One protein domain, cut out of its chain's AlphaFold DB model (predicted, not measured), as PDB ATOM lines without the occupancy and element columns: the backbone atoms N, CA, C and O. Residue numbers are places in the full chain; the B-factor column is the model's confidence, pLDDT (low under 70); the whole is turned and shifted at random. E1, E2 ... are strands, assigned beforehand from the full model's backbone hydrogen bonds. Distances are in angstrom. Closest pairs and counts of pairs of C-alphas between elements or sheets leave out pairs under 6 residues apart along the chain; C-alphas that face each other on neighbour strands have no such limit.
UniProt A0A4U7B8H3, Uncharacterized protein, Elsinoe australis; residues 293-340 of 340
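AT A GLANCE: This is residues 293 to 340 of the 340 residues of an uncharacterized protein of Elsinoe australis (UniProt A0A4U7B8H3). Picture a long, thin two-stranded ribbon that bends along its length and is folded back on itself at residues 320 to 324, with one more strand, E1, added along one edge. E2 and E3 make one run of the ribbon and E4 and E5 the other; E1, E3 and E4 form a strongly twisted three-stranded sheet towards the turn, E2 and E5 a two-stranded sheet at the other end, and residues 298 to 307 loop from E1 to E2. The printed part has 48 residues with no named helix and five named strands, E1 to E5 along the chain; the sheet orders are E1 - E3 - E4 and E2 - E5, both antiparallel, and the class is all strand. The whole is loose, with a radius of gyration of the C-alphas of 12.5 A, and a rod spanning 41 by 16 by 11 A.

HOW THE PARTS SIT: Start at E1, residues 293 to 297, an edge strand whose neighbour is the inner strand E3, residues 314 to 319. They are antiparallel at 148 degrees; look at N 297 and O 314, 2.8 A apart, and N 295 and O 316, 2.9 A. The C-alphas of Phe 294 and Lys 317 face each other at 4.5 A. Before E3 comes E2, residues 308 to 312, which is apart from E1; E2 runs on into E3 across a break of 1 residue, at 64 degrees, and the two meet only through their link. Next, E3 forms a hairpin with the other edge strand, E4, residues 325 to 333: they are antiparallel at 152 degrees, with N 317 and O 330 at 2.8 A and N 326 and O 318 at 2.9 A. E4 bends by 84 degrees at residue 328, then runs on across a break of 2 residues, at 67 degrees, into E5, residues 336 to 339. Look back from E5 to E2: they are antiparallel at 152 degrees, with N 309 and O 338 at 2.8 A. The closest C-alphas of E3 and E5, those of Ala 314 and Met 336, are 7.5 A apart.

IN THESE COORDINATES: Find C-alpha 293 at (198.287, 185.143, 162.301); from there E1 runs to residue 297. E2 begins at C-alpha 308, (194.271, 176.014, 136.468), and ends at residue 312, 12.0 A on. E3, residues 314 to 319, is 15.2 A long, and E4, residues 325 to 333, is 18.3 A. E5 starts at residue 336 and ends at C-alpha 339, (197.509, 174.667, 133.918).

THE WHOLE: The two C-alphas farthest apart are those of Lys 322 and Val 340, the chain's last residue, at 41.0 A. The printed part has no cut. The link from E1 to E2 is short, the other three are tight. The mean pLDDT of the printed part is 91.6, and no printed residue is under 70.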
ATOM      1  N   THR A 293     199.227 186.118 162.877       90.56
ATOM      2  CA  THR A 293     198.287 185.143 162.301       90.56
ATOM      3  C   THR A 293     198.561 184.955 160.819       90.56
ATOM      4  O   THR A 293     198.651 185.923 160.060       90.56
ATOM      5  N   PHE A 294     198.660 183.689 160.422       93.06
ATOM      6  CA  PHE A 294     198.898 183.261 159.051       93.06
ATOM      7  C   PHE A 294     197.693 182.495 158.517       93.06
ATOM      8  O   PHE A 294     196.968 181.850 159.278       93.06
ATOM      9  N   SER A 295     197.494 182.542 157.207       93.88
ATOM     10  CA  SER A 295     196.518 181.719 156.503       93.88
ATOM     11  C   SER A 295     197.102 181.182 155.205       93.88
ATOM     12  O   SER A 295     197.974 181.801 154.595       93.88
ATOM     13  N   PHE A 296     196.585 180.033 154.785       94.94
ATOM     14  CA  PHE A 296     196.860 179.458 153.477       94.94
ATOM     15  C   PHE A 296     195.713 179.818 152.541       94.94
ATOM     16  O   PHE A 296     194.573 179.410 152.772       94.94
ATOM     17  N   ASP A 297     196.012 180.604 151.516       95.25
ATOM     18  CA  ASP A 297     195.047 181.014 150.509       95.25
ATOM     19  C   ASP A 297     195.141 180.082 149.294       95.25
ATOM     20  O   ASP A 297     196.143 180.048 148.578       95.25
ATOM     21  N   TRP A 298     194.091 179.288 149.096       94.38
ATOM     22  CA  TRP A 298     193.960 178.353 147.975       94.38
ATOM     23  C   TRP A 298     193.244 178.967 146.772       94.38
ATOM     24  O   TRP A 298     193.028 178.273 145.773       94.38
ATOM     25  N   THR A 299     192.830 180.233 146.858       92.12
ATOM     26  CA  THR A 299     192.052 180.862 145.797       92.12
ATOM     27  C   THR A 299     192.859 180.928 144.506       92.12
ATOM     28  O   THR A 299     194.027 181.315 144.471       92.12
ATOM     29  N   VAL A 300     192.225 180.490 143.419       85.88
ATOM     30  CA  VAL A 300     192.769 180.641 142.075       85.88
ATOM     31  C   VAL A 300     192.437 182.069 141.632       85.88
ATOM     32  O   VAL A 300     191.257 182.434 141.632       85.88
ATOM     33  N   PRO A 301     193.432 182.892 141.267       85.81
ATOM     34  CA  PRO A 301     193.198 184.225 140.735       85.81
ATOM     35  C   PRO A 301     192.204 184.174 139.570       85.81
ATOM     36  O   PRO A 301     192.309 183.306 138.705       85.81
ATOM     37  N   LEU A 302     191.254 185.112 139.513       84.75
ATOM     38  CA  LEU A 302     190.227 185.163 138.455       84.75
ATOM     39  C   LEU A 302     190.809 185.253 137.032       84.75
ATOM     40  O   LEU A 302     190.128 184.936 136.061       84.75
ATOM     41  N   ASN A 303     192.059 185.696 136.904       86.25
ATOM     42  CA  ASN A 303     192.808 185.768 135.652       86.25
ATOM     43  C   ASN A 303     193.560 184.471 135.299       86.25
ATOM     44  O   ASN A 303     194.199 184.417 134.248       86.25
ATOM     45  N   ALA A 304     193.519 183.436 136.141       83.31
ATOM     46  CA  ALA A 304     194.074 182.139 135.791       83.31
ATOM     47  C   ALA A 304     193.219 181.482 134.696       83.31
ATOM     48  O   ALA A 304     191.995 181.607 134.671       83.31
ATOM     49  N   GLN A 305     193.873 180.782 133.767       80.62
ATOM     50  CA  GLN A 305     193.190 180.103 132.664       80.62
ATOM     51  C   GLN A 305     192.130 179.122 133.194       80.62
ATOM     52  O   GLN A 305     192.299 178.550 134.268       80.62
ATOM     53  N   ALA A 306     191.074 178.870 132.410       82.00
ATOM     54  CA  ALA A 306     189.903 178.054 132.778       82.00
ATOM     55  C   ALA A 306     190.198 176.594 133.208       82.00
ATOM     56  O   ALA A 306     189.278 175.836 133.508       82.00
ATOM     57  N   ARG A 307     191.468 176.183 133.224       88.56
ATOM     58  CA  ARG A 307     191.961 174.871 133.649       88.56
ATOM     59  C   ARG A 307     193.214 175.025 134.502       88.56
ATOM     60  O   ARG A 307     194.258 174.491 134.167       88.56
ATOM     61  N   ALA A 308     193.150 175.816 135.561       90.75
ATOM     62  CA  ALA A 308     194.271 176.014 136.468       90.75
ATOM     63  C   ALA A 308     194.003 175.341 137.818       90.75
ATOM     64  O   ALA A 308     192.896 175.425 138.348       90.75
ATOM     65  N   VAL A 309     195.019 174.686 138.377       91.25
ATOM     66  CA  VAL A 309     194.983 174.082 139.714       91.25
ATOM     67  C   VAL A 309     196.097 174.684 140.564       91.25
ATOM     68  O   VAL A 309     197.264 174.706 140.162       91.25
ATOM     69  N   THR A 310     195.726 175.170 141.749       93.06
ATOM     70  CA  THR A 310     196.670 175.597 142.785       93.06
ATOM     71  C   THR A 310     197.326 174.362 143.388       93.06
ATOM     72  O   THR A 310     196.665 173.545 144.025       93.06
ATOM     73  N   ILE A 311     198.630 174.216 143.165       93.25
ATOM     74  CA  ILE A 311     199.440 173.126 143.722       93.25
ATOM     75  C   ILE A 311     199.951 173.505 145.106       93.25
ATOM     76  O   ILE A 311     199.924 172.685 146.019       93.25
ATOM     77  N   THR A 312     200.382 174.756 145.255       93.38
ATOM     78  CA  THR A 312     200.862 175.301 146.525       93.38
ATOM     79  C   THR A 312     200.024 176.529 146.854       93.38
ATOM     80  O   THR A 312     199.966 177.433 146.014       93.38
ATOM     81  N   PRO A 313     199.369 176.588 148.025       95.88
ATOM     82  CA  PRO A 313     198.599 177.759 148.418       95.88
ATOM     83  C   PRO A 313     199.520 178.953 148.653       95.88
ATOM     84  O   PRO A 313     200.690 178.786 149.006       95.88
ATOM     85  N   ALA A 314     198.978 180.160 148.528       95.44
ATOM     86  CA  ALA A 314     199.693 181.339 148.979       95.44
ATOM     87  C   ALA A 314     199.796 181.290 150.506       95.44
ATOM     88  O   ALA A 314     198.809 181.028 151.200       95.44
ATOM     89  N   PHE A 315     200.981 181.556 151.042       95.38
ATOM     90  CA  PHE A 315     201.162 181.710 152.476       95.38
ATOM     91  C   PHE A 315     201.104 183.192 152.807       95.38
ATOM     92  O   PHE A 315     201.963 183.959 152.369       95.38
ATOM     93  N   VAL A 316     200.077 183.608 153.542       96.62
ATOM     94  CA  VAL A 316     199.807 185.028 153.775       96.62
ATOM     95  C   VAL A 316     199.709 185.342 155.261       96.62
ATOM     96  O   VAL A 316     199.144 184.581 156.048       96.62
ATOM     97  N   LYS A 317     200.256 186.490 155.656       95.31
ATOM     98  CA  LYS A 317     200.151 187.051 157.002       95.31
ATOM     99  C   LYS A 317     198.983 188.030 157.030       95.31
ATOM    100  O   LYS A 317     199.003 189.062 156.357       95.31
ATOM    101  N   THR A 318     197.955 187.691 157.801       94.12
ATOM    102  CA  THR A 318     196.691 188.443 157.863       94.12
ATOM    103  C   THR A 318     196.634 189.414 159.033       94.12
ATOM    104  O   THR A 318     195.965 190.440 158.930       94.12
ATOM    105  N   TYR A 319     197.361 189.133 160.117       92.56
ATOM    106  CA  TYR A 319     197.453 190.004 161.291       92.56
ATOM    107  C   TYR A 319     198.911 190.210 161.708       92.56
ATOM    108  O   TYR A 319     199.738 189.304 161.570       92.56
ATOM    109  N   ASP A 320     199.207 191.399 162.225       92.56
ATOM    110  CA  ASP A 320     200.509 191.756 162.788       92.56
ATOM    111  C   ASP A 320     200.728 191.168 164.199       92.56
ATOM    112  O   ASP A 320     199.875 190.471 164.755       92.56
ATOM    113  N   GLU A 321     201.880 191.462 164.805       88.38
ATOM    114  CA  GLU A 321     202.271 190.994 166.142       88.38
ATOM    115  C   GLU A 321     201.427 191.605 167.275       88.38
ATOM    116  O   GLU A 321     201.508 191.170 168.425       88.38
ATOM    117  N   LYS A 322     200.637 192.641 166.972       86.69
ATOM    118  CA  LYS A 322     199.715 193.302 167.901       86.69
ATOM    119  C   LYS A 322     198.281 192.791 167.737       86.69
ATOM    120  O   LYS A 322     197.392 193.279 168.437       86.69
ATOM    121  N   GLY A 323     198.045 191.829 166.842       84.56
ATOM    122  CA  GLY A 323     196.713 191.327 166.515       84.56
ATOM    123  C   GLY A 323     195.879 192.310 165.690       84.56
ATOM    124  O   GLY A 323     194.654 192.197 165.669       84.56
ATOM    125  N   GLN A 324     196.505 193.287 165.029       89.88
ATOM    126  CA  GLN A 324     195.830 194.202 164.111       89.88
ATOM    127  C   GLN A 324     195.808 193.615 162.696       89.88
ATOM    128  O   GLN A 324     196.805 193.040 162.253       89.88
ATOM    129  N   PRO A 325     194.684 193.732 161.968       91.19
ATOM    130  CA  PRO A 325     194.593 193.220 160.608       91.19
ATOM    131  C   PRO A 325     195.516 194.007 159.670       91.19
ATOM    132  O   PRO A 325     195.475 195.239 159.634       91.19
ATOM    133  N   LEU A 326     196.310 193.299 158.867       94.94
ATOM    134  CA  LEU A 326     197.183 193.890 157.855       94.94
ATOM    135  C   LEU A 326     196.372 194.272 156.609       94.94
ATOM    136  O   LEU A 326     195.620 193.463 156.061       94.94
ATOM    137  N   ARG A 327     196.510 195.526 156.164       95.25
ATOM    138  CA  ARG A 327     195.898 196.049 154.933       95.25
ATOM    139  C   ARG A 327     196.949 196.853 154.150       95.25
ATOM    140  O   ARG A 327     197.229 197.981 154.550       95.25
ATOM    141  N   PRO A 328     197.521 196.307 153.059       94.81
ATOM    142  CA  PRO A 328     197.198 195.013 152.443       94.81
ATOM    143  C   PRO A 328     197.684 193.810 153.268       94.81
ATOM    144  O   PRO A 328     198.600 193.928 154.079       94.81
ATOM    145  N   VAL A 329     197.064 192.648 153.038       95.38
ATOM    146  CA  VAL A 329     197.561 191.359 153.539       95.38
ATOM    147  C   VAL A 329     198.964 191.131 152.971       95.38
ATOM    148  O   VAL A 329     199.198 191.365 151.785       95.38
ATOM    149  N   GLN A 330     199.902 190.688 153.808       96.56
ATOM    150  CA  GLN A 330     201.279 190.465 153.378       96.56
ATOM    151  C   GLN A 330     201.434 189.040 152.843       96.56
ATOM    152  O   GLN A 330     201.285 188.071 153.587       96.56
ATOM    153  N   VAL A 331     201.749 188.907 151.556       96.06
ATOM    154  CA  VAL A 331     202.045 187.612 150.930       96.06
ATOM    155  C   VAL A 331     203.494 187.241 151.234       96.06
ATOM    156  O   VAL A 331     204.409 187.996 150.917       96.06
ATOM    157  N   LEU A 332     203.695 186.102 151.893       94.94
ATOM    158  CA  LEU A 332     205.013 185.571 152.249       94.94
ATOM    159  C   LEU A 332     205.499 184.544 151.228       94.94
ATOM    160  O   LEU A 332     206.684 184.502 150.912       94.94
ATOM    161  N   VAL A 333     204.581 183.723 150.714       95.19
ATOM    162  CA  VAL A 333     204.839 182.771 149.629       95.19
ATOM    163  C   VAL A 333     203.722 182.913 148.613       95.19
ATOM    164  O   VAL A 333     202.545 182.859 148.974       95.19
ATOM    165  N   GLU A 334     204.088 183.111 147.353       95.25
ATOM    166  CA  GLU A 334     203.128 183.194 146.257       95.25
ATOM    167  C   GLU A 334     202.538 181.812 145.931       95.25
ATOM    168  O   GLU A 334     203.231 180.796 146.059       95.25
ATOM    169  N   PRO A 335     201.263 181.747 145.506       94.31
ATOM    170  CA  PRO A 335     200.646 180.481 145.154       94.31
ATOM    171  C   PRO A 335     201.282 179.918 143.881       94.31
ATOM    172  O   PRO A 335     201.472 180.626 142.891       94.31
ATOM    173  N   MET A 336     201.554 178.614 143.871       94.56
ATOM    174  CA  MET A 336     202.005 177.925 142.665       94.56
ATOM    175  C   MET A 336     200.796 177.368 141.926       94.56
ATOM    176  O   MET A 336     200.126 176.456 142.412       94.56
ATOM    177  N   ILE A 337     200.548 177.883 140.727       93.38
ATOM    178  CA  ILE A 337     199.413 177.491 139.893       93.38
ATOM    179  C   ILE A 337     199.945 176.791 138.645       93.38
ATOM    180  O   ILE A 337     200.856 177.297 137.988       93.38
ATOM    181  N   LYS A 338     199.379 175.632 138.297       92.19
ATOM    182  CA  LYS A 338     199.658 174.960 137.021       92.19
ATOM    183  C   LYS A 338     198.392 174.818 136.196       92.19
ATOM    184  O   LYS A 338     197.329 174.510 136.726       92.19
ATOM    185  N   SER A 339     198.531 175.033 134.893       90.62
ATOM    186  CA  SER A 339     197.509 174.667 133.918       90.62
ATOM    187  C   SER A 339     197.429 173.142 133.792       90.62
ATOM    188  O   SER A 339     198.473 172.488 133.728       90.62
ATOM    189  N   VAL A 340     196.213 172.604 133.747       82.56
ATOM    190  CA  VAL A 340     195.874 171.187 133.556       82.56
ATOM    191  C   VAL A 340     195.505 170.918 132.107       82.56
ATOM    192  O   VAL A 340     194.694 171.692 131.542       82.56
TER     193      VAL A 340